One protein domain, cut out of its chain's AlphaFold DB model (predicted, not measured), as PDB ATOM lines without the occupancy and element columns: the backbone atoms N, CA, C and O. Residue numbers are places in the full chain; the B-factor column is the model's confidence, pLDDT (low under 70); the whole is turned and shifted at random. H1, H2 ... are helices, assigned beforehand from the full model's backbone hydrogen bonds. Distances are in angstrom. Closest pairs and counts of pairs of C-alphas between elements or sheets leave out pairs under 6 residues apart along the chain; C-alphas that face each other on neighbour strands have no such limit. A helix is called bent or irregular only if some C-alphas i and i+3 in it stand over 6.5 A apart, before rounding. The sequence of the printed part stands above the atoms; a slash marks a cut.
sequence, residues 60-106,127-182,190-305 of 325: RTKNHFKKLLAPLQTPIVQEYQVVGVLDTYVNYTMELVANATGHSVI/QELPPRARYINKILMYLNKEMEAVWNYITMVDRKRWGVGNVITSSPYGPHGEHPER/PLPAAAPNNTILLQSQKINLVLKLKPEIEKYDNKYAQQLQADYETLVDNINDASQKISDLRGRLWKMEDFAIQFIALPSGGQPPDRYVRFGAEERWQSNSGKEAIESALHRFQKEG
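This is residues 60 to 106, 127 to 182 and 190 to 305 of the 325 residues of the protein "Hypothetical protein" of Symbiodinium sp. CCMP2592 (UniProt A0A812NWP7). Three long helices, H1, H2 and H4, run side by side the same way and make a long rod, triangular in cross-section, with the shorter H6 folded back along H2 and H4 near the end where H1 begins. H1b, H2, H4 and H6 form a bundle, and the small helices H3 and H5 pack on its outside, H3 on H4 and H5 on H2. An unnamed stretch, residues 204 to 222, runs back lengthwise to where H4 begins. The printed part has 219 residues with six named helices, H1 to H6 in order, and no named strand; its class is all helix. It is loose, with a radius of gyration of the C-alphas of 22.2 A, and spans 78 by 33 by 25 A.

H1, residues 60 to 101, was assigned as one helix by its hydrogen bonds but is bent: C-alphas 68 and 71 are 6.6 A apart, and its arms H1a, residues 60 to 68, and H1b, residues 71 to 101, stand at a shallow tilt of 29 degrees. H1b touches H2, residues 131 to 170, the same way at a shallow tilt of 17 degrees; the closest C-alphas, of Tyr 80 and Val 150, are 5.2 A apart. H3, residues 199 to 203, touches H4, residues 223 to 264, through H4 residues 250 to 254 alone; the closest C-alphas are those of Leu 202 and Trp 254, at 6.5 A. H2 and H4, the two hubs, touch at a shallow tilt of 18 degrees, the same way, closest at the C-alphas of Ala 133 and Tyr 224, 6.6 A. H1b touches H4, closest at the C-alphas of Ala 100 and Ile 264, 6.0 A. H5, residues 275 to 279, touches H2 residues 165 to 169 alone, closest at the C-alphas of Thr 169 and Val 277, 5.8 A. H6, residues 288 to 303, touches H4 residues 227 to 242 alone, opposite ways at 17 degrees, a shallow tilt; the C-alphas of Asp 231 and Ala 297 come closest, at 5.8 A. H1b and H6 are apart. Every O i to N i+4 pair is within hydrogen-bond range in H1a, H2, H3 and H4; H1b has 25 of 27, H6 10 of 12, and H5 0 of 1, with 0 of 2 O i to N i+3 pairs.

H1a begins at C-alpha 60, (33.576, 8.969, -69.394), and H1b is 46.5 A long. H2 is 58.1 A and H4 60.2 A long, H4 ending at C-alpha 264, (39.274, 19.859, -8.755). H6, 21.3 A, ends at C-alpha 303, (57.175, 15.996, -60.183).

The C-alphas farthest apart, of Arg 60 and Glu 181, are 78.2 A apart. Residues 107 to 126 and 183 to 189 are not printed, with C-alpha gaps of 45.3 A and 21.6 A. The link from H3 to H4 is long. Mean pLDDT of the printed part is 71.8; residues 190 to 211 and 267 to 305 are among those under 70.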
ATOM      1  N   ARG A  60      34.122  10.001 -70.287       85.50
ATOM      2  CA  ARG A  60      33.576   8.969 -69.394       85.50
ATOM      3  C   ARG A  60      34.383   8.868 -68.097       85.50
ATOM      4  O   ARG A  60      33.787   8.943 -67.032       85.50
ATOM      5  N   THR A  61      35.708   8.793 -68.183       84.44
ATOM      6  CA  THR A  61      36.647   8.768 -67.054       84.44
ATOM      7  C   THR A  61      36.546  10.055 -66.241       84.44
ATOM      8  O   THR A  61      36.427   9.998 -65.023       84.44
ATOM      9  N   LYS A  62      36.474  11.224 -66.897       86.50
ATOM     10  CA  LYS A  62      36.209  12.501 -66.209       86.50
ATOM     11  C   LYS A  62      34.916  12.431 -65.389       86.50
ATOM     12  O   LYS A  62      34.901  12.804 -64.221       86.50
ATOM     13  N   ASN A  63      33.821  11.982 -65.999       84.00
ATOM     14  CA  ASN A  63      32.521  11.920 -65.332       84.00
ATOM     15  C   ASN A  63      32.477  10.854 -64.229       84.00
ATOM     16  O   ASN A  63      31.786  11.058 -63.236       84.00
ATOM     17  N   HIS A  64      33.219   9.757 -64.380       86.88
ATOM     18  CA  HIS A  64      33.384   8.748 -63.340       86.88
ATOM     19  C   HIS A  64      34.074   9.343 -62.104       86.88
ATOM     20  O   HIS A  64      33.467   9.366 -61.038       86.88
ATOM     21  N   PHE A  65      35.243   9.979 -62.260       85.62
ATOM     22  CA  PHE A  65      35.919  10.645 -61.138       85.62
ATOM     23  C   PHE A  65      35.071  11.739 -60.486       85.62
ATOM     24  O   PHE A  65      35.072  11.866 -59.266       85.62
ATOM     25  N   LYS A  66      34.291  12.513 -61.256       85.88
ATOM     26  CA  LYS A  66      33.351  13.479 -60.657       85.88
ATOM     27  C   LYS A  66      32.344  12.801 -59.725       85.88
ATOM     28  O   LYS A  66      32.053  13.349 -58.669       85.88
ATOM     29  N   LYS A  67      31.809  11.640 -60.116       87.00
ATOM     30  CA  LYS A  67      30.853  10.879 -59.300       87.00
ATOM     31  C   LYS A  67      31.500  10.280 -58.053       87.00
ATOM     32  O   LYS A  67      30.828  10.220 -57.033       87.00
ATOM     33  N   LEU A  68      32.775   9.895 -58.126       86.38
ATOM     34  CA  LEU A  68      33.536   9.405 -56.973       86.38
ATOM     35  C   LEU A  68      33.875  10.514 -55.974       86.38
ATOM     36  O   LEU A  68      33.749  10.321 -54.771       86.38
ATOM     37  N   LEU A  69      34.293  11.683 -56.466       84.00
ATOM     38  CA  LEU A  69      34.776  12.775 -55.618       84.00
ATOM     39  C   LEU A  69      33.655  13.601 -54.988       84.00
ATOM     40  O   LEU A  69      33.815  14.076 -53.869       84.00
ATOM     41  N   ALA A  70      32.526  13.775 -55.680       81.81
ATOM     42  CA  ALA A  70      31.395  14.553 -55.174       81.81
ATOM     43  C   ALA A  70      30.915  14.135 -53.764       81.81
ATOM     44  O   ALA A  70      30.769  15.017 -52.920       81.81
ATOM     45  N   PRO A  71      30.705  12.839 -53.451       83.69
ATOM     46  CA  PRO A  71      30.244  12.432 -52.126       83.69
ATOM     47  C   PRO A  71      31.310  12.546 -51.028       83.69
ATOM     48  O   PRO A  71      30.955  12.414 -49.863       83.69
ATOM     49  N   LEU A  72      32.590  12.784 -51.355       81.50
ATOM     50  CA  LEU A  72      33.650  12.888 -50.346       81.50
ATOM     51  C   LEU A  72      33.615  14.201 -49.562       81.50
ATOM     52  O   LEU A  72      34.162  14.253 -48.470       81.50
ATOM     53  N   GLN A  73      32.974  15.254 -50.064       81.06
ATOM     54  CA  GLN A  73      32.945  16.532 -49.349       81.06
ATOM     55  C   GLN A  73      32.149  16.443 -48.038       81.06
ATOM     56  O   GLN A  73      32.597  16.918 -46.996       81.06
ATOM     57  N   THR A  74      30.984  15.794 -48.071       78.12
ATOM     58  CA  THR A  74      30.108  15.632 -46.905       78.12
ATOM     59  C   THR A  74      30.817  15.023 -45.687       78.12
ATOM     60  O   THR A  74      30.751  15.636 -44.622       78.12
ATOM     61  N   PRO A  75      31.522  13.876 -45.791       79.50
ATOM     62  CA  PRO A  75      32.237  13.315 -44.651       79.50
ATOM     63  C   PRO A  75      33.341  14.238 -44.122       79.50
ATOM     64  O   PRO A  75      33.484  14.368 -42.912       79.50
ATOM     65  N   ILE A  76      34.078  14.941 -44.990       77.94
ATOM     66  CA  ILE A  76      35.127  15.888 -44.565       77.94
ATOM     67  C   ILE A  76      34.528  17.014 -43.711       77.94
ATOM     68  O   ILE A  76      35.045  17.347 -42.644       77.94
ATOM     69  N   VAL A  77      33.406  17.582 -44.163       79.38
ATOM     70  CA  VAL A  77      32.694  18.645 -43.442       79.38
ATOM     71  C   VAL A  77      32.148  18.137 -42.107       79.38
ATOM     72  O   VAL A  77      32.239  18.846 -41.104       79.38
ATOM     73  N   GLN A  78      31.618  16.912 -42.065       79.44
ATOM     74  CA  GLN A  78      31.154  16.291 -40.821       79.44
ATOM     75  C   GLN A  78      32.295  16.136 -39.812       79.44
ATOM     76  O   GLN A  78      32.148  16.553 -38.664       79.44
ATOM     77  N   GLU A  79      33.450  15.617 -40.236       80.31
ATOM     78  CA  GLU A  79      34.622  15.493 -39.363       80.31
ATOM     79  C   GLU A  79      35.090  16.861 -38.844       80.31
ATOM     80  O   GLU A  79      35.347  17.022 -37.649       80.31
ATOM     81  N   TYR A  80      35.111  17.890 -39.697       81.75
ATOM     82  CA  TYR A  80      35.427  19.259 -39.277       81.75
ATOM     83  C   TYR A  80      34.478  19.774 -38.180       81.75
ATOM     84  O   TYR A  80      34.921  20.336 -37.174       81.75
ATOM     85  N   GLN A  81      33.169  19.563 -38.349       81.50
ATOM     86  CA  GLN A  81      32.151  19.965 -37.374       81.50
ATOM     87  C   GLN A  81      32.319  19.231 -36.039       81.50
ATOM     88  O   GLN A  81      32.250  19.861 -34.981       81.50
ATOM     89  N   VAL A  82      32.587  17.921 -36.077       82.12
ATOM     90  CA  VAL A  82      32.840  17.119 -34.873       82.12
ATOM     91  C   VAL A  82      34.050  17.658 -34.118       82.12
ATOM     92  O   VAL A  82      33.963  17.878 -32.910       82.12
ATOM     93  N   VAL A  83      35.164  17.929 -34.802       83.69
ATOM     94  CA  VAL A  83      36.356  18.495 -34.151       83.69
ATOM     95  C   VAL A  83      36.059  19.868 -33.549       83.69
ATOM     96  O   VAL A  83      36.540  20.165 -32.459       83.69
ATOM     97  N   GLY A  84      35.202  20.674 -34.183       84.25
ATOM     98  CA  GLY A  84      34.728  21.937 -33.609       84.25
ATOM     99  C   GLY A  84      34.000  21.772 -32.285       84.25
ATOM    100  O   GLY A  84      34.257  22.521 -31.344       84.25
ATOM    101  N   VAL A  85      33.163  20.746 -32.167       83.69
ATOM    102  CA  VAL A  85      32.540  20.392 -30.888       83.69
ATOM    103  C   VAL A  85      33.594  19.962 -29.865       83.69
ATOM    104  O   VAL A  85      33.558  20.428 -28.724       83.69
ATOM    105  N   LEU A  86      34.562  19.127 -30.257       84.81
ATOM    106  CA  LEU A  86      35.641  18.698 -29.361       84.81
ATOM    107  C   LEU A  86      36.494  19.880 -28.870       84.81
ATOM    108  O   LEU A  86      36.907  19.884 -27.710       84.81
ATOM    109  N   ASP A  87      36.705  20.900 -29.704       87.75
ATOM    110  CA  ASP A  87      37.407  22.124 -29.309       87.75
ATOM    111  C   ASP A  87      36.647  22.902 -28.231       87.75
ATOM    112  O   ASP A  87      37.228  23.287 -27.217       87.75
ATOM    113  N   THR A  88      35.332  23.086 -28.396       84.75
ATOM    114  CA  THR A  88      34.519  23.761 -27.368       84.75
ATOM    115  C   THR A  88      34.593  23.044 -26.024       84.75
ATOM    116  O   THR A  88      34.709  23.681 -24.980       84.75
ATOM    117  N   TYR A  89      34.609  21.714 -26.053       83.50
ATOM    118  CA  TYR A  89      34.679  20.901 -24.854       83.50
ATOM    119  C   TYR A  89      36.060  20.937 -24.190       83.50
ATOM    120  O   TYR A  89      36.143  21.101 -22.975       83.50
ATOM    121  N   VAL A  90      37.157  20.865 -24.955       86.25
ATOM    122  CA  VAL A  90      38.498  20.971 -24.358       86.25
ATOM    123  C   VAL A  90      38.747  22.364 -23.776       86.25
ATOM    124  O   VAL A  90      39.390  22.468 -22.734       86.25
ATOM    125  N   ASN A  91      38.206  23.426 -24.389       87.56
ATOM    126  CA  ASN A  91      38.269  24.780 -23.829       87.56
ATOM    127  C   ASN A  91      37.524  24.852 -22.486       87.56
ATOM    128  O   ASN A  91      38.068  25.385 -21.525       87.56
ATOM    129  N   TYR A  92      36.341  24.240 -22.388       85.81
ATOM    130  CA  TYR A  92      35.611  24.120 -21.123       85.81
ATOM    131  C   TYR A  92      36.429  23.378 -20.050       85.81
ATOM    132  O   TYR A  92      36.552  23.853 -18.922       85.81
ATOM    133  N   THR A  93      37.069  22.251 -20.391       83.25
ATOM    134  CA  THR A  93      37.945  21.533 -19.447       83.25
ATOM    135  C   THR A  93      39.161  22.368 -19.033       83.25
ATOM    136  O   THR A  93      39.579  22.331 -17.876       83.25
ATOM    137  N   MET A  94      39.736  23.142 -19.955       85.25
ATOM    138  CA  MET A  94      40.815  24.069 -19.625       85.25
ATOM    139  C   MET A  94      40.359  25.159 -18.653       85.25
ATOM    140  O   MET A  94      41.096  25.464 -17.720       85.25
ATOM    141  N   GLU A  95      39.174  25.737 -18.852       83.00
ATOM    142  CA  GLU A  95      38.601  26.747 -17.955       83.00
ATOM    143  C   GLU A  95      38.320  26.173 -16.564       83.00
ATOM    144  O   GLU A  95      38.663  26.804 -15.567       83.00
ATOM    145  N   LEU A  96      37.787  24.949 -16.486       81.19
ATOM    146  CA  LEU A  96      37.603  24.217 -15.229       81.19
ATOM    147  C   LEU A  96      38.906  24.140 -14.420       81.19
ATOM    148  O   LEU A  96      38.948  24.523 -13.250       81.19
ATOM    149  N   VAL A  97      39.983  23.667 -15.054       78.38
ATOM    150  CA  VAL A  97      41.287  23.517 -14.394       78.38
ATOM    151  C   VAL A  97      41.921  24.875 -14.097       78.38
ATOM    152  O   VAL A  97      42.508  25.056 -13.030       78.38
ATOM    153  N   ALA A  98      41.777  25.853 -14.991       78.25
ATOM    154  CA  ALA A  98      42.311  27.194 -14.779       78.25
ATOM    155  C   ALA A  98      41.652  27.897 -13.587       78.25
ATOM    156  O   ALA A  98      42.343  28.499 -12.768       78.25
ATOM    157  N   ASN A  99      40.331  27.774 -13.450       77.06
ATOM    158  CA  ASN A  99      39.597  28.356 -12.333       77.06
ATOM    159  C   ASN A  99      39.969  27.681 -11.014       77.06
ATOM    160  O   ASN A  99      40.148  28.371 -10.019       77.06
ATOM    161  N   ALA A 100      40.137  26.356 -11.002       74.06
ATOM    162  CA  ALA A 100      40.514  25.635  -9.789       74.06
ATOM    163  C   ALA A 100      41.951  25.921  -9.332       74.06
ATOM    164  O   ALA A 100      42.225  25.969  -8.134       74.06
ATOM    165  N   THR A 101      42.862  26.121 -10.288       72.12
ATOM    166  CA  THR A 101      44.283  26.371 -10.007       72.12
ATOM    167  C   THR A 101      44.635  27.843  -9.843       72.12
ATOM    168  O   THR A 101      45.694  28.167  -9.315       72.12
ATOM    169  N   GLY A 102      43.779  28.755 -10.308       69.19
ATOM    170  CA  GLY A 102      44.115  30.175 -10.424       69.19
ATOM    171  C   GLY A 102      45.180  30.465 -11.492       69.19
ATOM    172  O   GLY A 102      45.669  31.593 -11.584       69.19
ATOM    173  N   HIS A 103      45.546  29.472 -12.309       69.38
ATOM    174  CA  HIS A 103      46.559  29.582 -13.349       69.38
ATOM    175  C   HIS A 103      45.963  29.270 -14.717       69.38
ATOM    176  O   HIS A 103      45.334  28.238 -14.928       69.38
ATOM    177  N   SER A 104      46.198  30.145 -15.696       72.00
ATOM    178  CA  SER A 104      45.767  29.880 -17.069       72.00
ATOM    179  C   SER A 104      46.445  28.620 -17.610       72.00
ATOM    180  O   SER A 104      47.671  28.508 -17.548       72.00
ATOM    181  N   VAL A 105      45.677  27.714 -18.213       72.75
ATOM    182  CA  VAL A 105      46.235  26.537 -18.885       72.75
ATOM    183  C   VAL A 105      46.990  26.974 -20.143       72.75
ATOM    184  O   VAL A 105      46.395  27.332 -21.162       72.75
ATOM    185  N   ILE A 106      48.324  26.943 -20.081       71.88
ATOM    186  CA  ILE A 106      49.189  27.255 -21.221       71.88
ATOM    187  C   ILE A 106      49.363  25.987 -22.055       71.88
ATOM    188  O   ILE A 106      50.108  25.076 -21.704       71.88
ATOM    189  N   GLN A 127      53.262  22.619 -65.157       52.56
ATOM    190  CA  GLN A 127      53.111  21.425 -65.957       52.56
ATOM    191  C   GLN A 127      51.650  21.411 -66.360       52.56
ATOM    192  O   GLN A 127      50.738  21.249 -65.545       52.56
ATOM    193  N   GLU A 128      51.441  21.762 -67.622       62.38
ATOM    194  CA  GLU A 128      50.128  21.906 -68.203       62.38
ATOM    195  C   GLU A 128      49.513  20.530 -68.338       62.38
ATOM    196  O   GLU A 128      49.695  19.822 -69.323       62.38
ATOM    197  N   LEU A 129      48.753  20.151 -67.318       69.06
ATOM    198  CA  LEU A 129      47.898  18.999 -67.455       69.06
ATOM    199  C   LEU A 129      46.940  19.167 -68.614       69.06
ATOM    200  O   LEU A 129      46.407  20.278 -68.785       69.06
ATOM    201  N   PRO A 130      46.625  18.059 -69.298       77.50
ATOM    202  CA  PRO A 130      45.513  18.036 -70.217       77.50
ATOM    203  C   PRO A 130      44.225  18.571 -69.553       77.50
ATOM    204  O   PRO A 130      44.023  18.365 -68.346       77.50
ATOM    205  N   PRO A 131      43.369  19.308 -70.283       77.44
ATOM    206  CA  PRO A 131      42.272  20.078 -69.696       77.44
ATOM    207  C   PRO A 131      41.321  19.277 -68.795       77.44
ATOM    208  O   PRO A 131      40.917  19.770 -67.736       77.44
ATOM    209  N   ARG A 132      40.958  18.043 -69.173       77.31
ATOM    210  CA  ARG A 132      39.996  17.233 -68.405       77.31
ATOM    211  C   ARG A 132      40.636  16.660 -67.145       77.31
ATOM    212  O   ARG A 132      40.023  16.745 -66.079       77.31
ATOM    213  N   ALA A 133      41.870  16.164 -67.230       78.81
ATOM    214  CA  ALA A 133      42.644  15.752 -66.057       78.81
ATOM    215  C   ALA A 133      42.868  16.924 -65.081       78.81
ATOM    216  O   ALA A 133      42.709  16.774 -63.869       78.81
ATOM    217  N   ARG A 134      43.132  18.128 -65.607       80.38
ATOM    218  CA  ARG A 134      43.279  19.360 -64.816       80.38
ATOM    219  C   ARG A 134      42.024  19.696 -64.019       80.38
ATOM    220  O   ARG A 134      42.130  20.138 -62.878       80.38
ATOM    221  N   TYR A 135      40.846  19.511 -64.610       81.56
ATOM    222  CA  TYR A 135      39.580  19.759 -63.925       81.56
ATOM    223  C   TYR A 135      39.413  18.847 -62.700       81.56
ATOM    224  O   TYR A 135      39.080  19.335 -61.625       81.56
ATOM    225  N   ILE A 136      39.672  17.543 -62.844       81.88
ATOM    226  CA  ILE A 136      39.552  16.589 -61.730       81.88
ATOM    227  C   ILE A 136      40.607  16.869 -60.659       81.88
ATOM    228  O   ILE A 136      40.272  16.922 -59.479       81.88
ATOM    229  N   ASN A 137      41.846  17.155 -61.067       79.56
ATOM    230  CA  ASN A 137      42.908  17.509 -60.129       79.56
ATOM    231  C   ASN A 137      42.543  18.740 -59.279       79.56
ATOM    232  O   ASN A 137      42.790  18.760 -58.081       79.56
ATOM    233  N   LYS A 138      41.871  19.750 -59.850       79.75
ATOM    234  CA  LYS A 138      41.380  20.897 -59.063       79.75
ATOM    235  C   LYS A 138      40.397  20.489 -57.960       79.75
ATOM    236  O   LYS A 138      40.463  21.065 -56.878       79.75
ATOM    237  N   ILE A 139      39.509  19.524 -58.219       81.12
ATOM    238  CA  ILE A 139      38.574  19.008 -57.205       81.12
ATOM    239  C   ILE A 139      39.350  18.281 -56.101       81.12
ATOM    240  O   ILE A 139      39.149  18.582 -54.930       81.12
ATOM    241  N   LEU A 140      40.283  17.396 -56.464       78.12
ATOM    242  CA  LEU A 140      41.151  16.704 -55.502       78.12
ATOM    243  C   LEU A 140      41.950  17.685 -54.636       78.12
ATOM    244  O   LEU A 140      41.989  17.546 -53.419       78.12
ATOM    245  N   MET A 141      42.553  18.709 -55.246       76.00
ATOM    246  CA  MET A 141      43.284  19.753 -54.523       76.00
ATOM    247  C   MET A 141      42.394  20.500 -53.527       76.00
ATOM    248  O   MET A 141      42.859  20.852 -52.447       76.00
ATOM    249  N   TYR A 142      41.141  20.772 -53.889       80.31
ATOM    250  CA  TYR A 142      40.191  21.431 -53.000       80.31
ATOM    251  C   TYR A 142      39.846  20.542 -51.795       80.31
ATOM    252  O   TYR A 142      40.022  20.977 -50.660       80.31
ATOM    253  N   LEU A 143      39.475  19.280 -52.029       77.50
ATOM    254  CA  LEU A 143      39.152  18.326 -50.958       77.50
ATOM    255  C   LEU A 143      40.355  18.058 -50.038       77.50
ATOM    256  O   LEU A 143      40.209  18.001 -48.821       77.50
ATOM    257  N   ASN A 144      41.566  17.967 -50.596       78.62
ATOM    258  CA  ASN A 144      42.795  17.825 -49.810       78.62
ATOM    259  C   ASN A 144      43.055  19.035 -48.900       78.62
ATOM    260  O   ASN A 144      43.508  18.856 -47.773       78.62
ATOM    261  N   LYS A 145      42.750  20.259 -49.354       80.00
ATOM    262  CA  LYS A 145      42.860  21.462 -48.511       80.00
ATOM    263  C   LYS A 145      41.843  21.464 -47.374       80.00
ATOM    264  O   LYS A 145      42.189  21.844 -46.259       80.00
ATOM    265  N   GLU A 146      40.608  21.039 -47.640       79.38
ATOM    266  CA  GLU A 146      39.601  20.876 -46.585       79.38
ATOM    267  C   GLU A 146      40.059  19.824 -45.559       79.38
ATOM    268  O   GLU A 146      40.003  20.075 -44.354       79.38
ATOM    269  N   MET A 147      40.623  18.701 -46.012       81.69
ATOM    270  CA  MET A 147      41.207  17.693 -45.119       81.69
ATOM    271  C   MET A 147      42.409  18.201 -44.324       81.69
ATOM    272  O   MET A 147      42.552  17.866 -43.148       81.69
ATOM    273  N   GLU A 148      43.268  19.029 -44.915       78.81
ATOM    274  CA  GLU A 148      44.369  19.663 -44.187       78.81
ATOM    275  C   GLU A 148      43.842  20.559 -43.053       78.81
ATOM    276  O   GLU A 148      44.387  20.548 -41.947       78.81
ATOM    277  N   ALA A 149      42.746  21.290 -43.284       77.38
ATOM    278  CA  ALA A 149      42.092  22.081 -42.244       77.38
ATOM    279  C   ALA A 149      41.561  21.202 -41.098       77.38
ATOM    280  O   ALA A 149      41.775  21.541 -39.931       77.38
ATOM    281  N   VAL A 150      40.949  20.051 -41.412       79.75
ATOM    282  CA  VAL A 150      40.517  19.059 -40.408       79.75
ATOM    283  C   VAL A 150      41.704  18.599 -39.563       79.75
ATOM    284  O   VAL A 150      41.657  18.693 -38.337       79.75
ATOM    285  N   TRP A 151      42.804  18.181 -40.192       80.69
ATOM    286  CA  TRP A 151      44.009  17.745 -39.481       80.69
ATOM    287  C   TRP A 151      44.601  18.834 -38.591       80.69
ATOM    288  O   TRP A 151      44.917  18.581 -37.425       80.69
ATOM    289  N   ASN A 152      44.711  20.059 -39.101       80.31
ATOM    290  CA  ASN A 152      45.174  21.194 -38.311       80.31
ATOM    291  C   ASN A 152      44.305  21.380 -37.063       80.31
ATOM    292  O   ASN A 152      44.833  21.601 -35.970       80.31
ATOM    293  N   TYR A 153      42.991  21.208 -37.195       80.94
ATOM    294  CA  TYR A 153      42.088  21.358 -36.070       80.94
ATOM    295  C   TYR A 153      42.191  20.202 -35.064       80.94
ATOM    296  O   TYR A 153      42.307  20.462 -33.867       80.94
ATOM    297  N   ILE A 154      42.304  18.948 -35.527       83.88
ATOM    298  CA  ILE A 154      42.583  17.778 -34.670       83.88
ATOM    299  C   ILE A 154      43.838  18.027 -33.825       83.88
ATOM    300  O   ILE A 154      43.821  17.852 -32.604       83.88
ATOM    301  N   THR A 155      44.931  18.476 -34.457       82.38
ATOM    302  CA  THR A 155      46.189  18.725 -33.736       82.38
ATOM    303  C   THR A 155      46.071  19.854 -32.718       82.38
ATOM    304  O   THR A 155      46.703  19.794 -31.663       82.38
ATOM    305  N   MET A 156      45.264  20.881 -33.000       83.12
ATOM    306  CA  MET A 156      45.010  21.971 -32.061       83.12
ATOM    307  C   MET A 156      44.283  21.463 -30.813       83.12
ATOM    308  O   MET A 156      44.730  21.738 -29.697       83.12
ATOM    309  N   VAL A 157      43.215  20.686 -30.996       85.25
ATOM    310  CA  VAL A 157      42.419  20.128 -29.894       85.25
ATOM    311  C   VAL A 157      43.259  19.181 -29.032       85.25
ATOM    312  O   VAL A 157      43.243  19.292 -27.804       85.25
ATOM    313  N   ASP A 158      44.063  18.297 -29.634       82.88
ATOM    314  CA  ASP A 158      44.944  17.415 -28.854       82.88
ATOM    315  C   ASP A 158      46.006  18.212 -28.075       82.88
ATOM    316  O   ASP A 158      46.240  17.946 -26.899       82.88
ATOM    317  N   ARG A 159      46.596  19.264 -28.659       81.50
ATOM    318  CA  ARG A 159      47.547  20.137 -27.938       81.50
ATOM    319  C   ARG A 159      46.917  20.825 -26.727       81.50
ATOM    320  O   ARG A 159      47.577  20.946 -25.694       81.50
ATOM    321  N   LYS A 160      45.661  21.264 -26.830       84.81
ATOM    322  CA  LYS A 160      44.911  21.828 -25.697       84.81
ATOM    323  C   LYS A 160      44.705  20.788 -24.599       84.81
ATOM    324  O   LYS A 160      45.018  21.064 -23.441       84.81
ATOM    325  N   ARG A 161      44.293  19.566 -24.965       84.56
ATOM    326  CA  ARG A 161      44.186  18.423 -24.038       84.56
ATOM    327  C   ARG A 161      45.508  18.183 -23.305       84.56
ATOM    328  O   ARG A 161      45.516  18.011 -22.091       84.56
ATOM    329  N   TRP A 162      46.625  18.208 -24.025       79.50
ATOM    330  CA  TRP A 162      47.963  18.105 -23.437       79.50
ATOM    331  C   TRP A 162      48.268  19.232 -22.445       79.50
ATOM    332  O   TRP A 162      48.818  18.969 -21.378       79.50
ATOM    333  N   GLY A 163      47.876  20.469 -22.759       78.44
ATOM    334  CA  GLY A 163      47.978  21.599 -21.833       78.44
ATOM    335  C   GLY A 163      47.264  21.335 -20.506       78.44
ATOM    336  O   GLY A 163      47.859  21.539 -19.450       78.44
ATOM    337  N   VAL A 164      46.036  20.808 -20.553       78.69
ATOM    338  CA  VAL A 164      45.275  20.414 -19.351       78.69
ATOM    339  C   VAL A 164      46.040  19.367 -18.540       78.69
ATOM    340  O   VAL A 164      46.256  19.547 -17.343       78.69
ATOM    341  N   GLY A 165      46.511  18.304 -19.201       76.75
ATOM    342  CA  GLY A 165      47.275  17.240 -18.548       76.75
ATOM    343  C   GLY A 165      48.550  17.744 -17.865       76.75
ATOM    344  O   GLY A 165      48.853  17.328 -16.748       76.75
ATOM    345  N   ASN A 166      49.273  18.678 -18.490       77.62
ATOM    346  CA  ASN A 166      50.478  19.277 -17.912       77.62
ATOM    347  C   ASN A 166      50.181  20.095 -16.652       77.62
ATOM    348  O   ASN A 166      50.949  20.041 -15.695       77.62
ATOM    349  N   VAL A 167      49.081  20.851 -16.622       75.88
ATOM    350  CA  VAL A 167      48.710  21.630 -15.430       75.88
ATOM    351  C   VAL A 167      48.353  20.708 -14.265       75.88
ATOM    352  O   VAL A 167      48.823  20.921 -13.149       75.88
ATOM    353  N   ILE A 168      47.606  19.635 -14.536       74.19
ATOM    354  CA  ILE A 168      47.250  18.645 -13.514       74.19
ATOM    355  C   ILE A 168      48.504  17.944 -12.965       74.19
ATOM    356  O   ILE A 168      48.659  17.816 -11.754       74.19
ATOM    357  N   THR A 169      49.428  17.511 -13.828       72.19
ATOM    358  CA  THR A 169      50.633  16.774 -13.396       72.19
ATOM    359  C   THR A 169      51.698  17.657 -12.748       72.19
ATOM    360  O   THR A 169      52.418  17.190 -11.867       72.19
ATOM    361  N   SER A 170      51.791  18.930 -13.138       71.31
ATOM    362  CA  SER A 170      52.700  19.904 -12.513       71.31
ATOM    363  C   SER A 170      52.226  20.404 -11.143       71.31
ATOM    364  O   SER A 170      52.987  21.083 -10.458       71.31
ATOM    365  N   SER A 171      51.014  20.023 -10.720       68.75
ATOM    366  CA  SER A 171      50.407  20.397  -9.438       68.75
ATOM    367  C   SER A 171      50.306  19.183  -8.494       68.75
ATOM    368  O   SER A 171      49.214  18.657  -8.264       68.75
ATOM    369  N   PRO A 172      51.429  18.696  -7.921       65.81
ATOM    370  CA  PRO A 172      51.456  17.458  -7.135       65.81
ATOM    371  C   PRO A 172      50.698  17.543  -5.802       65.81
ATOM    372  O   PRO A 172      50.415  16.509  -5.211       65.81
ATOM    373  N   TYR A 173      50.364  18.747  -5.332       65.88
ATOM    374  CA  TYR A 173      49.634  18.986  -4.079       65.88
ATOM    375  C   TYR A 173      48.153  19.340  -4.305       65.88
ATOM    376  O   TYR A 173      47.511  19.913  -3.427       65.88
ATOM    377  N   GLY A 174      47.608  19.017  -5.480       68.56
ATOM    378  CA  GLY A 174      46.215  19.290  -5.827       68.56
ATOM    379  C   GLY A 174      46.014  20.653  -6.502       68.56
ATOM    380  O   GLY A 174      46.991  21.339  -6.819       68.56
ATOM    381  N   PRO A 175      44.755  21.058  -6.747       70.69
ATOM    382  CA  PRO A 175      44.413  22.189  -7.611       70.69
ATOM    383  C   PRO A 175      45.017  23.502  -7.130       70.69
ATOM    384  O   PRO A 175      45.471  24.295  -7.938       70.69
ATOM    385  N   HIS A 176      45.133  23.706  -5.826       67.38
ATOM    386  CA  HIS A 176      45.623  24.968  -5.280       67.38
ATOM    387  C   HIS A 176      47.152  25.096  -5.265       67.38
ATOM    388  O   HIS A 176      47.657  26.145  -4.884       67.38
ATOM    389  N   GLY A 177      47.904  24.047  -5.628       60.25
ATOM    390  CA  GLY A 177      49.376  24.052  -5.651       60.25
ATOM    391  C   GLY A 177      50.059  24.239  -4.285       60.25
ATOM    392  O   GLY A 177      51.276  24.090  -4.171       60.25
ATOM    393  N   GLU A 178      49.294  24.540  -3.236       60.78
ATOM    394  CA  GLU A 178      49.772  24.773  -1.882       60.78
ATOM    395  C   GLU A 178      49.980  23.447  -1.143       60.78
ATOM    396  O   GLU A 178      49.124  22.562  -1.137       60.78
ATOM    397  N   HIS A 179      51.126  23.332  -0.465       56.12
ATOM    398  CA  HIS A 179      51.354  22.276   0.520       56.12
ATOM    399  C   HIS A 179      50.198  22.286   1.544       56.12
ATOM    400  O   HIS A 179      49.790  23.382   1.943       56.12
ATOM    401  N   PRO A 180      49.697  21.126   2.017       58.12
ATOM    402  CA  PRO A 180      48.493  21.045   2.859       58.12
ATOM    403  C   PRO A 180      48.534  21.945   4.106       58.12
ATOM    404  O   PRO A 180      47.506  22.406   4.585       58.12
ATOM    405  N   GLU A 181      49.732  22.252   4.602       53.81
ATOM    406  CA  GLU A 181      49.975  23.111   5.769       53.81
ATOM    407  C   GLU A 181      49.843  24.623   5.505       53.81
ATOM    408  O   GLU A 181      49.763  25.407   6.449       53.81
ATOM    409  N   ARG A 182      49.861  25.062   4.241       55.69
ATOM    410  CA  ARG A 182      49.779  26.485   3.853       55.69
ATOM    411  C   ARG A 182      48.401  26.890   3.347       55.69
ATOM    412  O   ARG A 182      48.162  28.077   3.134       55.69
ATOM    413  N   PRO A 190      35.391  31.293  -9.530       55.22
ATOM    414  CA  PRO A 190      34.227  31.328 -10.397       55.22
ATOM    415  C   PRO A 190      34.010  29.938 -11.004       55.22
ATOM    416  O   PRO A 190      34.912  29.356 -11.608       55.22
ATOM    417  N   LEU A 191      32.806  29.393 -10.828       55.59
ATOM    418  CA  LEU A 191      32.384  28.207 -11.565       55.59
ATOM    419  C   LEU A 191      32.364  28.571 -13.057       55.59
ATOM    420  O   LEU A 191      31.934  29.680 -13.396       55.59
ATOM    421  N   PRO A 192      32.849  27.698 -13.953       56.88
ATOM    422  CA  PRO A 192      32.779  27.971 -15.381       56.88
ATOM    423  C   PRO A 192      31.326  28.114 -15.839       56.88
ATOM    424  O   PRO A 192      30.386  27.673 -15.168       56.88
ATOM    425  N   ALA A 193      31.148  28.718 -17.015       58.88
ATOM    426  CA  ALA A 193      29.868  28.679 -17.706       58.88
ATOM    427  C   ALA A 193      29.413  27.216 -17.862       58.88
ATOM    428  O   ALA A 193      30.246  26.316 -17.981       58.88
ATOM    429  N   ALA A 194      28.097  26.985 -17.811       65.00
ATOM    430  CA  ALA A 194      27.509  25.648 -17.871       65.00
ATOM    431  C   ALA A 194      28.156  24.785 -18.968       65.00
ATOM    432  O   ALA A 194      28.432  25.280 -20.064       65.00
ATOM    433  N   ALA A 195      28.386  23.502 -18.661       64.25
ATOM    434  CA  ALA A 195      28.987  22.560 -19.598       64.25
ATOM    435  C   ALA A 195      28.269  22.617 -20.958       64.25
ATOM    436  O   ALA A 195      27.036  22.700 -20.991       64.25
ATOM    437  N   PRO A 196      29.003  22.573 -22.084       66.75
ATOM    438  CA  PRO A 196      28.375  22.620 -23.394       66.75
ATOM    439  C   PRO A 196      27.379  21.459 -23.542       66.75
ATOM    440  O   PRO A 196      27.700  20.315 -23.215       66.75
ATOM    441  N   ASN A 197      26.192  21.734 -24.103       62.97
ATOM    442  CA  ASN A 197      25.086  20.771 -24.309       62.97
ATOM    443  C   ASN A 197      25.441  19.562 -25.213       62.97
ATOM    444  O   ASN A 197      24.591  18.731 -25.526       62.97
ATOM    445  N   ASN A 198      26.701  19.448 -25.632       61.06
ATOM    446  CA  ASN A 198      27.222  18.451 -26.557       61.06
ATOM    447  C   ASN A 198      27.714  17.172 -25.852       61.06
ATOM    448  O   ASN A 198      28.371  16.337 -26.475       61.06
ATOM    449  N   THR A 199      27.370  16.973 -24.576       53.91
ATOM    450  CA  THR A 199      27.649  15.746 -23.807       53.91
ATOM    451  C   THR A 199      27.169  14.482 -24.517       53.91
ATOM    452  O   THR A 199      27.826  13.450 -24.410       53.91
ATOM    453  N   ILE A 200      26.108  14.553 -25.329       51.03
ATOM    454  CA  ILE A 200      25.601  13.424 -26.132       51.03
ATOM    455  C   ILE A 200      26.666  12.902 -27.113       51.03
ATOM    456  O   ILE A 200      26.844  11.687 -27.246       51.03
ATOM    457  N   LEU A 201      27.420  13.808 -27.747       54.19
ATOM    458  CA  LEU A 201      28.495  13.460 -28.679       54.19
ATOM    459  C   LEU A 201      29.717  12.872 -27.983       54.19
ATOM    460  O   LEU A 201      30.528  12.276 -28.668       54.19
ATOM    461  N   LEU A 202      29.861  13.003 -26.663       54.28
ATOM    462  CA  LEU A 202      30.961  12.412 -25.891       54.28
ATOM    463  C   LEU A 202      30.526  11.124 -25.181       54.28
ATOM    464  O   LEU A 202      31.241  10.126 -25.252       54.28
ATOM    465  N   GLN A 203      29.319  11.094 -24.613       49.69
ATOM    466  CA  GLN A 203      28.779   9.999 -23.800       49.69
ATOM    467  C   GLN A 203      28.235   8.823 -24.622       49.69
ATOM    468  O   GLN A 203      28.251   7.681 -24.161       49.69
ATOM    469  N   SER A 204      27.776   9.055 -25.855       49.84
ATOM    470  CA  SER A 204      27.204   7.980 -26.667       49.84
ATOM    471  C   SER A 204      28.289   7.136 -27.341       49.84
ATOM    472  O   SER A 204      28.678   7.406 -28.480       49.84
ATOM    473  N   GLN A 205      28.758   6.070 -26.682       47.75
ATOM    474  CA  GLN A 205      29.627   5.045 -27.301       47.75
ATOM    475  C   GLN A 205      29.017   4.417 -28.572       47.75
ATOM    476  O   GLN A 205      29.715   3.761 -29.338       47.75
ATOM    477  N   LYS A 206      27.710   4.612 -28.799       41.78
ATOM    478  CA  LYS A 206      26.970   4.106 -29.961       41.78
ATOM    479  C   LYS A 206      27.154   4.943 -31.228       41.78
ATOM    480  O   LYS A 206      26.876   4.430 -32.308       41.78
ATOM    481  N   ILE A 207      27.602   6.197 -31.129       50.25
ATOM    482  CA  ILE A 207      27.894   7.004 -32.323       50.25
ATOM    483  C   ILE A 207      29.274   6.585 -32.823       50.25
ATOM    484  O   ILE A 207      30.294   7.125 -32.393       50.25
ATOM    485  N   ASN A 208      29.291   5.581 -33.699       50.03
ATOM    486  CA  ASN A 208      30.484   5.206 -34.435       50.03
ATOM    487  C   ASN A 208      30.670   6.236 -35.553       50.03
ATOM    488  O   ASN A 208      30.035   6.142 -36.598       50.03
ATOM    489  N   LEU A 209      31.479   7.259 -35.281       58.06
ATOM    490  CA  LEU A 209      31.820   8.290 -36.262       58.06
ATOM    491  C   LEU A 209      32.810   7.771 -37.306       58.06
ATOM    492  O   LEU A 209      33.016   8.446 -38.300       58.06
ATOM    493  N   VAL A 210      33.383   6.575 -37.092       59.41
ATOM    494  CA  VAL A 210      34.387   5.990 -37.979       59.41
ATOM    495  C   VAL A 210      33.777   5.711 -39.344       59.41
ATOM    496  O   VAL A 210      33.076   4.714 -39.558       59.41
ATOM    497  N   LEU A 211      34.091   6.592 -40.281       66.62
ATOM    498  CA  LEU A 211      33.819   6.410 -41.688       66.62
ATOM    499  C   LEU A 211      34.642   5.225 -42.202       66.62
ATOM    500  O   LEU A 211      35.811   5.044 -41.866       66.62
ATOM    501  N   LYS A 212      33.998   4.375 -43.004       71.50
ATOM    502  CA  LYS A 212      34.636   3.242 -43.689       71.50
ATOM    503  C   LYS A 212      34.354   3.337 -45.173       71.50
ATOM    504  O   LYS A 212      33.639   2.511 -45.746       71.50
ATOM    505  N   LEU A 213      34.884   4.390 -45.774       76.19
ATOM    506  CA  LEU A 213      34.827   4.571 -47.211       76.19
ATOM    507  C   LEU A 213      35.728   3.517 -47.858       76.19
ATOM    508  O   LEU A 213      36.886   3.357 -47.472       76.19
ATOM    509  N   LYS A 214      35.182   2.767 -48.816       80.12
ATOM    510  CA  LYS A 214      35.957   1.828 -49.629       80.12
ATOM    511  C   LYS A 214      36.305   2.516 -50.944       80.12
ATOM    512  O   LYS A 214      35.373   2.955 -51.621       80.12
ATOM    513  N   PRO A 215      37.589   2.607 -51.324       76.31
ATOM    514  CA  PRO A 215      37.934   3.140 -52.628       76.31
ATOM    515  C   PRO A 215      37.394   2.210 -53.722       76.31
ATOM    516  O   PRO A 215      37.557   0.990 -53.663       76.31
ATOM    517  N   GLU A 216      36.727   2.787 -54.718       78.69
ATOM    518  CA  GLU A 216      36.373   2.083 -55.949       78.69
ATOM    519  C   GLU A 216      37.613   2.065 -56.846       78.69
ATOM    520  O   GLU A 216      38.110   3.128 -57.214       78.69
ATOM    521  N   ILE A 217      38.145   0.872 -57.135       77.19
ATOM    522  CA  ILE A 217      39.395   0.692 -57.887       77.19
ATOM    523  C   ILE A 217      39.067   0.264 -59.313       77.19
ATOM    524  O   ILE A 217      38.611  -0.858 -59.547       77.19
ATOM    525  N   GLU A 218      39.356   1.134 -60.276       79.88
ATOM    526  CA  GLU A 218      39.275   0.821 -61.701       79.88
ATOM    527  C   GLU A 218      40.681   0.810 -62.321       79.88
ATOM    528  O   GLU A 218      41.546   1.629 -62.002       79.88
ATOM    529  N   LYS A 219      40.940  -0.155 -63.212       82.94
ATOM    530  CA  LYS A 219      42.209  -0.220 -63.946       82.94
ATOM    531  C   LYS A 219      42.131   0.690 -65.164       82.94
ATOM    532  O   LYS A 219      41.302   0.475 -66.044       82.94
ATOM    533  N   TYR A 220      43.040   1.654 -65.242       81.31
ATOM    534  CA  TYR A 220      43.150   2.556 -66.382       81.31
ATOM    535  C   TYR A 220      44.440   2.316 -67.159       81.31
ATOM    536  O   TYR A 220      45.503   2.174 -66.564       81.31
ATOM    537  N   ASP A 221      44.373   2.368 -68.488       79.31
ATOM    538  CA  ASP A 221      45.564   2.353 -69.354       79.31
ATOM    539  C   ASP A 221      46.235   3.737 -69.453       79.31
ATOM    540  O   ASP A 221      47.360   3.880 -69.930       79.31
ATOM    541  N   ASN A 222      45.514   4.789 -69.056       83.81
ATOM    542  CA  ASN A 222      45.954   6.174 -69.153       83.81
ATOM    543  C   ASN A 222      46.731   6.591 -67.895       83.81
ATOM    544  O   ASN A 222      46.206   6.461 -66.790       83.81
ATOM    545  N   LYS A 223      47.932   7.163 -68.063       82.94
ATOM    546  CA  LYS A 223      48.805   7.581 -66.952       82.94
ATOM    547  C   LYS A 223      48.115   8.577 -66.018       82.94
ATOM    548  O   LYS A 223      48.184   8.432 -64.804       82.94
ATOM    549  N   TYR A 224      47.435   9.580 -66.575       81.31
ATOM    550  CA  TYR A 224      46.759  10.594 -65.766       81.31
ATOM    551  C   TYR A 224      45.593   9.995 -64.984       81.31
ATOM    552  O   TYR A 224      45.399  10.353 -63.831       81.31
ATOM    553  N   ALA A 225      44.846   9.060 -65.572       83.31
ATOM    554  CA  ALA A 225      43.770   8.375 -64.862       83.31
ATOM    555  C   ALA A 225      44.296   7.463 -63.737       83.31
ATOM    556  O   ALA A 225      43.711   7.454 -62.662       83.31
ATOM    557  N   GLN A 226      45.420   6.763 -63.942       84.62
ATOM    558  CA  GLN A 226      46.084   5.988 -62.880       84.62
ATOM    559  C   GLN A 226      46.528   6.881 -61.715       84.62
ATOM    560  O   GLN A 226      46.316   6.537 -60.557       84.62
ATOM    561  N   GLN A 227      47.107   8.044 -62.018       82.62
ATOM    562  CA  GLN A 227      47.519   9.001 -60.994       82.62
ATOM    563  C   GLN A 227      46.313   9.546 -60.214       82.62
ATOM    564  O   GLN A 227      46.321   9.534 -58.990       82.62
ATOM    565  N   LEU A 228      45.254   9.966 -60.918       84.69
ATOM    566  CA  LEU A 228      44.018  10.453 -60.294       84.69
ATOM    567  C   LEU A 228      43.360   9.383 -59.409       84.69
ATOM    568  O   LEU A 228      42.808   9.719 -58.366       84.69
ATOM    569  N   GLN A 229      43.447   8.112 -59.808       86.00
ATOM    570  CA  GLN A 229      42.985   6.975 -59.015       86.00
ATOM    571  C   GLN A 229      43.800   6.820 -57.724       86.00
ATOM    572  O   GLN A 229      43.217   6.732 -56.648       86.00
ATOM    573  N   ALA A 230      45.131   6.857 -57.808       83.31
ATOM    574  CA  ALA A 230      46.001   6.759 -56.635       83.31
ATOM    575  C   ALA A 230      45.810   7.935 -55.656       83.31
ATOM    576  O   ALA A 230      45.821   7.748 -54.437       83.31
ATOM    577  N   ASP A 231      45.614   9.149 -56.177       80.81
ATOM    578  CA  ASP A 231      45.366  10.340 -55.359       80.81
ATOM    579  C   ASP A 231      43.979  10.280 -54.693       80.81
ATOM    580  O   ASP A 231      43.830  10.666 -53.533       80.81
ATOM    581  N   TYR A 232      42.969   9.752 -55.397       85.06
ATOM    582  CA  TYR A 232      41.646   9.471 -54.834       85.06
ATOM    583  C   TYR A 232      41.709   8.428 -53.713       85.06
ATOM    584  O   TYR A 232      41.166   8.666 -52.636       85.06
ATOM    585  N   GLU A 233      42.399   7.308 -53.933       85.88
ATOM    586  CA  GLU A 233      42.608   6.264 -52.921       85.88
ATOM    587  C   GLU A 233      43.280   6.835 -51.669       85.88
ATOM    588  O   GLU A 233      42.785   6.653 -50.558       85.88
ATOM    589  N   THR A 234      44.336   7.629 -51.858       84.50
ATOM    590  CA  THR A 234      45.046   8.289 -50.754       84.50
ATOM    591  C   THR A 234      44.133   9.249 -49.983       84.50
ATOM    592  O   THR A 234      44.181   9.298 -48.755       84.50
ATOM    593  N   LEU A 235      43.280  10.014 -50.674       83.12
ATOM    594  CA  LEU A 235      42.312  10.903 -50.025       83.12
ATOM    595  C   LEU A 235      41.282  10.110 -49.206       83.12
ATOM    596  O   LEU A 235      40.979  10.497 -48.080       83.12
ATOM    597  N   VAL A 236      40.768   9.001 -49.739       85.81
ATOM    598  CA  VAL A 236      39.833   8.119 -49.025       85.81
ATOM    599  C   VAL A 236      40.475   7.542 -47.761       85.81
ATOM    600  O   VAL A 236      39.871   7.603 -46.688       85.81
ATOM    601  N   ASP A 237      41.711   7.052 -47.857       84.56
ATOM    602  CA  ASP A 237      42.459   6.542 -46.706       84.56
ATOM    603  C   ASP A 237      42.710   7.638 -45.661       84.56
ATOM    604  O   ASP A 237      42.524   7.403 -44.467       84.56
ATOM    605  N   ASN A 238      43.038   8.858 -46.097       82.31
ATOM    606  CA  ASN A 238      43.216  10.008 -45.209       82.31
ATOM    607  C   ASN A 238      41.926  10.398 -44.476       82.31
ATOM    608  O   ASN A 238      41.986  10.772 -43.304       82.31
ATOM    609  N   ILE A 239      40.766  10.324 -45.139       84.06
ATOM    610  CA  ILE A 239      39.460  10.567 -44.504       84.06
ATOM    611  C   ILE A 239      39.196   9.503 -43.435       84.06
ATOM    612  O   ILE A 239      38.835   9.840 -42.308       84.06
ATOM    613  N   ASN A 240      39.422   8.228 -43.761       85.44
ATOM    614  CA  ASN A 240      39.236   7.125 -42.819       85.44
ATOM    615  C   ASN A 240      40.192   7.235 -41.608       85.44
ATOM    616  O   ASN A 240      39.762   7.028 -40.472       85.44
ATOM    617  N   ASP A 241      41.467   7.594 -41.818       84.50
ATOM    618  CA  ASP A 241      42.430   7.797 -40.722       84.50
ATOM    619  C   ASP A 241      42.024   8.980 -39.836       84.50
ATOM    620  O   ASP A 241      41.965   8.839 -38.615       84.50
ATOM    621  N   ALA A 242      41.656  10.123 -40.427       81.94
ATOM    622  CA  ALA A 242      41.179  11.280 -39.669       81.94
ATOM    623  C   ALA A 242      39.964  10.923 -38.802       81.94
ATOM    624  O   ALA A 242      39.941  11.233 -37.611       81.94
ATOM    625  N   SER A 243      39.006  10.193 -39.372       84.44
ATOM    626  CA  SER A 243      37.819   9.710 -38.672       84.44
ATOM    627  C   SER A 243      38.166   8.830 -37.462       84.44
ATOM    628  O   SER A 243      37.658   9.025 -36.350       84.44
ATOM    629  N   GLN A 244      39.122   7.909 -37.625       84.31
ATOM    630  CA  GLN A 244      39.630   7.097 -36.519       84.31
ATOM    631  C   GLN A 244      40.307   7.960 -35.441       84.31
ATOM    632  O   GLN A 244      40.032   7.778 -34.252       84.31
ATOM    633  N   LYS A 245      41.147   8.932 -35.825       84.44
ATOM    634  CA  LYS A 245      41.803   9.836 -34.863       84.44
ATOM    635  C   LYS A 245      40.813  10.684 -34.088       84.44
ATOM    636  O   LYS A 245      41.017  10.900 -32.897       84.44
ATOM    637  N   ILE A 246      39.763  11.174 -34.737       84.31
ATOM    638  CA  ILE A 246      38.729  11.987 -34.094       84.31
ATOM    639  C   ILE A 246      37.988  11.153 -33.046       84.31
ATOM    640  O   ILE A 246      37.787  11.616 -31.919       84.31
ATOM    641  N   SER A 247      37.669   9.899 -33.372       83.06
ATOM    642  CA  SER A 247      37.089   8.941 -32.426       83.06
ATOM    643  C   SER A 247      38.005   8.689 -31.217       83.06
ATOM    644  O   SER A 247      37.570   8.788 -30.064       83.06
ATOM    645  N   ASP A 248      39.299   8.456 -31.455       83.25
ATOM    646  CA  ASP A 248      40.282   8.249 -30.386       83.25
ATOM    647  C   ASP A 248      40.440   9.505 -29.508       83.25
ATOM    648  O   ASP A 248      40.473   9.417 -28.275       83.25
ATOM    649  N   LEU A 249      40.512  10.689 -30.130       83.56
ATOM    650  CA  LEU A 249      40.638  11.980 -29.454       83.56
ATOM    651  C   LEU A 249      39.432  12.256 -28.557       83.56
ATOM    652  O   LEU A 249      39.603  12.636 -27.398       83.56
ATOM    653  N   ARG A 250      38.223  11.991 -29.050       82.88
ATOM    654  CA  ARG A 250      36.988  12.080 -28.269       82.88
ATOM    655  C   ARG A 250      37.056  11.213 -27.007       82.88
ATOM    656  O   ARG A 250      36.769  11.701 -25.915       82.88
ATOM    657  N   GLY A 251      37.468   9.948 -27.129       79.31
ATOM    658  CA  GLY A 251      37.597   9.047 -25.977       79.31
ATOM    659  C   GLY A 251      38.625   9.529 -24.946       79.31
ATOM    660  O   GLY A 251      38.423   9.388 -23.739       79.31
ATOM    661  N   ARG A 252      39.720  10.138 -25.410       81.00
ATOM    662  CA  ARG A 252      40.756  10.727 -24.545       81.00
ATOM    663  C   ARG A 252      40.273  11.996 -23.846       81.00
ATOM    664  O   ARG A 252      40.589  12.181 -22.676       81.00
ATOM    665  N   LEU A 253      39.527  12.854 -24.542       83.00
ATOM    666  CA  LEU A 253      38.951  14.074 -23.973       83.00
ATOM    667  C   LEU A 253      37.944  13.758 -22.870       83.00
ATOM    668  O   LEU A 253      38.001  14.378 -21.817       83.00
ATOM    669  N   TRP A 254      37.096  12.747 -23.068       79.88
ATOM    670  CA  TRP A 254      36.154  12.312 -22.036       79.88
ATOM    671  C   TRP A 254      36.865  11.850 -20.754       79.88
ATOM    672  O   TRP A 254      36.519  12.274 -19.655       79.88
ATOM    673  N   LYS A 255      37.925  11.040 -20.887       79.50
ATOM    674  CA  LYS A 255      38.760  10.648 -19.738       79.50
ATOM    675  C   LYS A 255      39.444  11.853 -19.088       79.50
ATOM    676  O   LYS A 255      39.575  11.891 -17.871       79.50
ATOM    677  N   MET A 256      39.882  12.827 -19.888       79.31
ATOM    678  CA  MET A 256      40.516  14.043 -19.380       79.31
ATOM    679  C   MET A 256      39.540  14.909 -18.575       79.31
ATOM    680  O   MET A 256      39.947  15.458 -17.558       79.31
ATOM    681  N   GLU A 257      38.271  15.015 -18.979       80.19
ATOM    682  CA  GLU A 257      37.255  15.704 -18.172       80.19
ATOM    683  C   GLU A 257      37.057  15.007 -16.822       80.19
ATOM    684  O   GLU A 257      37.109  15.671 -15.790       80.19
ATOM    685  N   ASP A 258      36.893  13.680 -16.806       78.94
ATOM    686  CA  ASP A 258      36.747  12.918 -15.555       78.94
ATOM    687  C   ASP A 258      37.950  13.135 -14.619       78.94
ATOM    688  O   ASP A 258      37.795  13.375 -13.420       78.94
ATOM    689  N   PHE A 259      39.164  13.151 -15.177       77.56
ATOM    690  CA  PHE A 259      40.373  13.493 -14.432       77.56
ATOM    691  C   PHE A 259      40.375  14.939 -13.931       77.56
ATOM    692  O   PHE A 259      40.731  15.171 -12.778       77.56
ATOM    693  N   ALA A 260      39.965  15.908 -14.745       78.56
ATOM    694  CA  ALA A 260      39.869  17.298 -14.318       78.56
ATOM    695  C   ALA A 260      38.866  17.456 -13.163       78.56
ATOM    696  O   ALA A 260      39.203  18.061 -12.152       78.56
ATOM    697  N   ILE A 261      37.677  16.854 -13.257       80.00
ATOM    698  CA  ILE A 261      36.649  16.904 -12.203       80.00
ATOM    699  C   ILE A 261      37.184  16.325 -10.892       80.00
ATOM    700  O   ILE A 261      37.041  16.936  -9.834       80.00
ATOM    701  N   GLN A 262      37.835  15.164 -10.952       78.31
ATOM    702  CA  GLN A 262      38.418  14.538  -9.770       78.31
ATOM    703  C   GLN A 262      39.560  15.364  -9.178       78.31
ATOM    704  O   GLN A 262      39.630  15.496  -7.962       78.31
ATOM    705  N   PHE A 263      40.425  15.940 -10.018       75.81
ATOM    706  CA  PHE A 263      41.505  16.821  -9.579       75.81
ATOM    707  C   PHE A 263      40.965  18.054  -8.847       75.81
ATOM    708  O   PHE A 263      41.466  18.396  -7.784       75.81
ATOM    709  N   ILE A 264      39.907  18.679  -9.366       75.62
ATOM    710  CA  ILE A 264      39.274  19.859  -8.755       75.62
ATOM    711  C   ILE A 264      38.599  19.510  -7.421       75.62
ATOM    712  O   ILE A 264      38.537  20.344  -6.523       75.62
ATOM    713  N   ALA A 265      38.112  18.277  -7.274       77.25
ATOM    714  CA  ALA A 265      37.516  17.790  -6.035       77.25
ATOM    715  C   ALA A 265      38.549  17.406  -4.958       77.25
ATOM    716  O   ALA A 265      38.155  17.114  -3.825       77.25
ATOM    717  N   LEU A 266      39.851  17.368  -5.279       70.75
ATOM    718  CA  LEU A 266      40.877  17.033  -4.295       70.75
ATOM    719  C   LEU A 266      40.997  18.143  -3.242       70.75
ATOM    720  O   LEU A 266      41.101  19.320  -3.597       70.75
ATOM    721  N   PRO A 267      41.056  17.787  -1.946       65.31
ATOM    722  CA  PRO A 267      41.451  18.741  -0.924       65.31
ATOM    723  C   PRO A 267      42.910  19.156  -1.147       65.31
ATOM    724  O   PRO A 267      43.708  18.401  -1.708       65.31
ATOM    725  N   SER A 268      43.284  20.339  -0.670       60.00
ATOM    726  CA  SER A 268      44.671  20.803  -0.753       60.00
ATOM    727  C   SER A 268      45.643  19.840  -0.087       60.00
ATOM    728  O   SER A 268      45.390  19.324   1.002       60.00
ATOM    729  N   GLY A 269      46.762  19.590  -0.761       56.53
ATOM    730  CA  GLY A 269      47.725  18.558  -0.401       56.53
ATOM    731  C   GLY A 269      47.344  17.141  -0.814       56.53
ATOM    732  O   GLY A 269      48.145  16.228  -0.616       56.53
ATOM    733  N   GLY A 270      46.163  16.941  -1.403       59.91
ATOM    734  CA  GLY A 270      45.775  15.689  -2.033       59.91
ATOM    735  C   GLY A 270      46.597  15.461  -3.294       59.91
ATOM    736  O   GLY A 270      46.541  16.251  -4.235       59.91
ATOM    737  N   GLN A 271      47.366  14.376  -3.318       60.44
ATOM    738  CA  GLN A 271      48.145  14.023  -4.495       60.44
ATOM    739  C   GLN A 271      47.208  13.488  -5.589       60.44
ATOM    740  O   GLN A 271      46.373  12.619  -5.302       60.44
ATOM    741  N   PRO A 272      47.315  13.969  -6.842       60.12
ATOM    742  CA  PRO A 272      46.587  13.362  -7.942       60.12
ATOM    743  C   PRO A 272      47.013  11.888  -8.072       60.12
ATOM    744  O   PRO A 272      48.205  11.594  -7.972       60.12
ATOM    745  N   PRO A 273      46.077  10.941  -8.266       59.81
ATOM    746  CA  PRO A 273      46.412   9.519  -8.367       59.81
ATOM    747  C   PRO A 273      47.503   9.220  -9.424       59.81
ATOM    748  O   PRO A 273      47.590   9.888 -10.451       59.81
ATOM    749  N   ASP A 274      48.302   8.161  -9.258       56.00
ATOM    750  CA  ASP A 274      49.422   7.835 -10.177       56.00
ATOM    751  C   ASP A 274      49.013   7.659 -11.655       56.00
ATOM    752  O   ASP A 274      49.809   7.869 -12.575       56.00
ATOM    753  N   ARG A 275      47.742   7.318 -11.919       55.91
ATOM    754  CA  ARG A 275      47.194   7.188 -13.283       55.91
ATOM    755  C   ARG A 275      47.230   8.491 -14.097       55.91
ATOM    756  O   ARG A 275      47.162   8.436 -15.322       55.91
ATOM    757  N   TYR A 276      47.342   9.639 -13.432       54.50
ATOM    758  CA  TYR A 276      47.320  10.968 -14.044       54.50
ATOM    759  C   TYR A 276      48.659  11.324 -14.697       54.50
ATOM    760  O   TYR A 276      48.690  11.913 -15.776       54.50
ATOM    761  N   VAL A 277      49.765  10.892 -14.083       48.12
ATOM    762  CA  VAL A 277      51.136  11.129 -14.563       48.12
ATOM    763  C   VAL A 277      51.416  10.347 -15.852       48.12
ATOM    764  O   VAL A 277      52.101  10.848 -16.739       48.12
ATOM    765  N   ARG A 278      50.831   9.151 -16.012       47.12
ATOM    766  CA  ARG A 278      51.003   8.329 -17.225       47.12
ATOM    767  C   ARG A 278      50.202   8.836 -18.426       47.12
ATOM    768  O   ARG A 278      50.727   8.867 -19.535       47.12
ATOM    769  N   PHE A 279      48.978   9.327 -18.215       50.47
ATOM    770  CA  PHE A 279      48.118   9.830 -19.300       50.47
ATOM    771  C   PHE A 279      48.678  11.075 -20.007       50.47
ATOM    772  O   PHE A 279      48.435  11.280 -21.198       50.47
ATOM    773  N   GLY A 280      49.421  11.901 -19.266       44.69
ATOM    774  CA  GLY A 280      50.153  13.054 -19.784       44.69
ATOM    775  C   GLY A 280      51.586  12.747 -20.223       44.69
ATOM    776  O   GLY A 280      52.282  13.678 -20.585       44.69
ATOM    777  N   ALA A 281      52.072  11.502 -20.179       40.28
ATOM    778  CA  ALA A 281      53.457  11.169 -20.542       40.28
ATOM    779  C   ALA A 281      53.562  10.126 -21.668       40.28
ATOM    780  O   ALA A 281      54.495  10.192 -22.466       40.28
ATOM    781  N   GLU A 282      52.615   9.187 -21.774       39.66
ATOM    782  CA  GLU A 282      52.789   7.992 -22.616       39.66
ATOM    783  C   GLU A 282      52.451   8.157 -24.109       39.66
ATOM    784  O   GLU A 282      52.810   7.285 -24.892       39.66
ATOM    785  N   GLU A 283      51.839   9.254 -24.574       46.50
ATOM    786  CA  GLU A 283      51.364   9.316 -25.974       46.50
ATOM    787  C   GLU A 283      51.721  10.606 -26.719       46.50
ATOM    788  O   GLU A 283      50.858  11.353 -27.188       46.50
ATOM    789  N   ARG A 284      53.020  10.882 -26.862       43.28
ATOM    790  CA  ARG A 284      53.508  11.965 -27.727       43.28
ATOM    791  C   ARG A 284      53.164  11.648 -29.191       43.28
ATOM    792  O   ARG A 284      53.876  10.899 -29.852       43.28
ATOM    793  N   TRP A 285      52.080  12.226 -29.703       46.34
ATOM    794  CA  TRP A 285      51.706  12.111 -31.112       46.34
ATOM    795  C   TRP A 285      52.690  12.884 -31.993       46.34
ATOM    796  O   TRP A 285      52.761  14.112 -31.940       46.34
ATOM    797  N   GLN A 286      53.433  12.174 -32.843       44.03
ATOM    798  CA  GLN A 286      54.011  12.771 -34.044       44.03
ATOM    799  C   GLN A 286      52.916  12.793 -35.117       44.03
ATOM    800  O   GLN A 286      52.647  11.795 -35.775       44.03
ATOM    801  N   SER A 287      52.247  13.936 -35.266       43.41
ATOM    802  CA  SER A 287      51.142  14.165 -36.211       43.41
ATOM    803  C   SER A 287      51.598  14.321 -37.671       43.41
ATOM    804  O   SER A 287      50.998  15.082 -38.428       43.41
ATOM    805  N   ASN A 288      52.693  13.677 -38.063       46.38
ATOM    806  CA  ASN A 288      53.297  13.895 -39.371       46.38
ATOM    807  C   ASN A 288      52.685  13.016 -40.470       46.38
ATOM    808  O   ASN A 288      52.695  13.430 -41.621       46.38
ATOM    809  N   SER A 289      52.085  11.865 -40.147       48.34
ATOM    810  CA  SER A 289      51.658  10.887 -41.160       48.34
ATOM    811  C   SER A 289      50.568  11.403 -42.109       48.34
ATOM    812  O   SER A 289      50.705  11.259 -43.320       48.34
ATOM    813  N   GLY A 290      49.512  12.039 -41.591       48.41
ATOM    814  CA  GLY A 290      48.409  12.550 -42.419       48.41
ATOM    815  C   GLY A 290      48.819  13.752 -43.275       48.41
ATOM    816  O   GLY A 290      48.462  13.844 -44.447       48.41
ATOM    817  N   LYS A 291      49.642  14.651 -42.719       51.81
ATOM    818  CA  LYS A 291      50.163  15.813 -43.449       51.81
ATOM    819  C   LYS A 291      51.181  15.406 -44.518       51.81
ATOM    820  O   LYS A 291      51.081  15.868 -45.648       51.81
ATOM    821  N   GLU A 292      52.099  14.495 -44.197       56.12
ATOM    822  CA  GLU A 292      53.057  13.936 -45.156       56.12
ATOM    823  C   GLU A 292      52.350  13.140 -46.261       56.12
ATOM    824  O   GLU A 292      52.787  13.196 -47.409       56.12
ATOM    825  N   ALA A 293      51.234  12.457 -45.971       55.31
ATOM    826  CA  ALA A 293      50.412  11.788 -46.981       55.31
ATOM    827  C   ALA A 293      49.736  12.787 -47.940       55.31
ATOM    828  O   ALA A 293      49.776  12.587 -49.156       55.31
ATOM    829  N   ILE A 294      49.176  13.888 -47.416       56.66
ATOM    830  CA  ILE A 294      48.571  14.968 -48.219       56.66
ATOM    831  C   ILE A 294      49.634  15.662 -49.087       56.66
ATOM    832  O   ILE A 294      49.451  15.815 -50.297       56.66
ATOM    833  N   GLU A 295      50.773  16.033 -48.496       56.78
ATOM    834  CA  GLU A 295      51.891  16.666 -49.205       56.78
ATOM    835  C   GLU A 295      52.497  15.726 -50.260       56.78
ATOM    836  O   GLU A 295      52.787  16.156 -51.377       56.78
ATOM    837  N   SER A 296      52.613  14.427 -49.959       58.56
ATOM    838  CA  SER A 296      53.108  13.417 -50.902       58.56
ATOM    839  C   SER A 296      52.169  13.208 -52.091       58.56
ATOM    840  O   SER A 296      52.652  13.115 -53.221       58.56
ATOM    841  N   ALA A 297      50.849  13.164 -51.875       56.59
ATOM    842  CA  ALA A 297      49.866  13.039 -52.955       56.59
ATOM    843  C   ALA A 297      49.929  14.245 -53.911       56.59
ATOM    844  O   ALA A 297      50.051  14.089 -55.125       56.59
ATOM    845  N   LEU A 298      49.977  15.464 -53.360       51.69
ATOM    846  CA  LEU A 298      50.100  16.704 -54.139       51.69
ATOM    847  C   LEU A 298      51.434  16.803 -54.905       51.69
ATOM    848  O   LEU A 298      51.465  17.313 -56.030       51.69
ATOM    849  N   HIS A 299      52.534  16.304 -54.332       54.41
ATOM    850  CA  HIS A 299      53.858  16.349 -54.959       54.41
ATOM    851  C   HIS A 299      54.075  15.304 -56.064       54.41
ATOM    852  O   HIS A 299      54.776  15.618 -57.034       54.41
ATOM    853  N   ARG A 300      53.489  14.097 -55.971       52.91
ATOM    854  CA  ARG A 300      53.600  13.053 -57.022       52.91
ATOM    855  C   ARG A 300      53.148  13.581 -58.380       52.91
ATOM    856  O   ARG A 300      53.815  13.402 -59.395       52.91
ATOM    857  N   PHE A 301      52.078  14.359 -58.361       48.16
ATOM    858  CA  PHE A 301      51.489  14.943 -59.547       48.16
ATOM    859  C   PHE A 301      52.362  16.049 -60.191       48.16
ATOM    860  O   PHE A 301      52.426  16.174 -61.413       48.16
ATOM    861  N   GLN A 302      53.068  16.849 -59.379       47.31
ATOM    862  CA  GLN A 302      53.889  17.984 -59.840       47.31
ATOM    863  C   GLN A 302      55.310  17.607 -60.276       47.31
ATOM    864  O   GLN A 302      55.971  18.387 -60.964       47.31
ATOM    865  N   LYS A 303      55.819  16.449 -59.845       46.94
ATOM    866  CA  LYS A 303      57.175  15.996 -60.183       46.94
ATOM    867  C   LYS A 303      57.204  15.173 -61.473       46.94
ATOM    868  O   LYS A 303      58.214  15.161 -62.165       46.94
ATOM    869  N   GLU A 304      56.099  14.522 -61.830       46.28
ATOM    870  CA  GLU A 304      56.072  13.520 -62.905       46.28
ATOM    871  C   GLU A 304      55.494  14.002 -64.244       46.28
ATOM    872  O   GLU A 304      55.424  13.222 -65.204       46.28
ATOM    873  N   GLY A 305      55.123  15.282 -64.342       39.16
ATOM    874  CA  GLY A 305      54.862  15.959 -65.613       39.16
ATOM    875  C   GLY A 305      56.130  16.481 -66.302       39.16
ATOM    876  O   GLY A 305      56.036  17.026 -67.401       39.16
TER     877      GLY A 305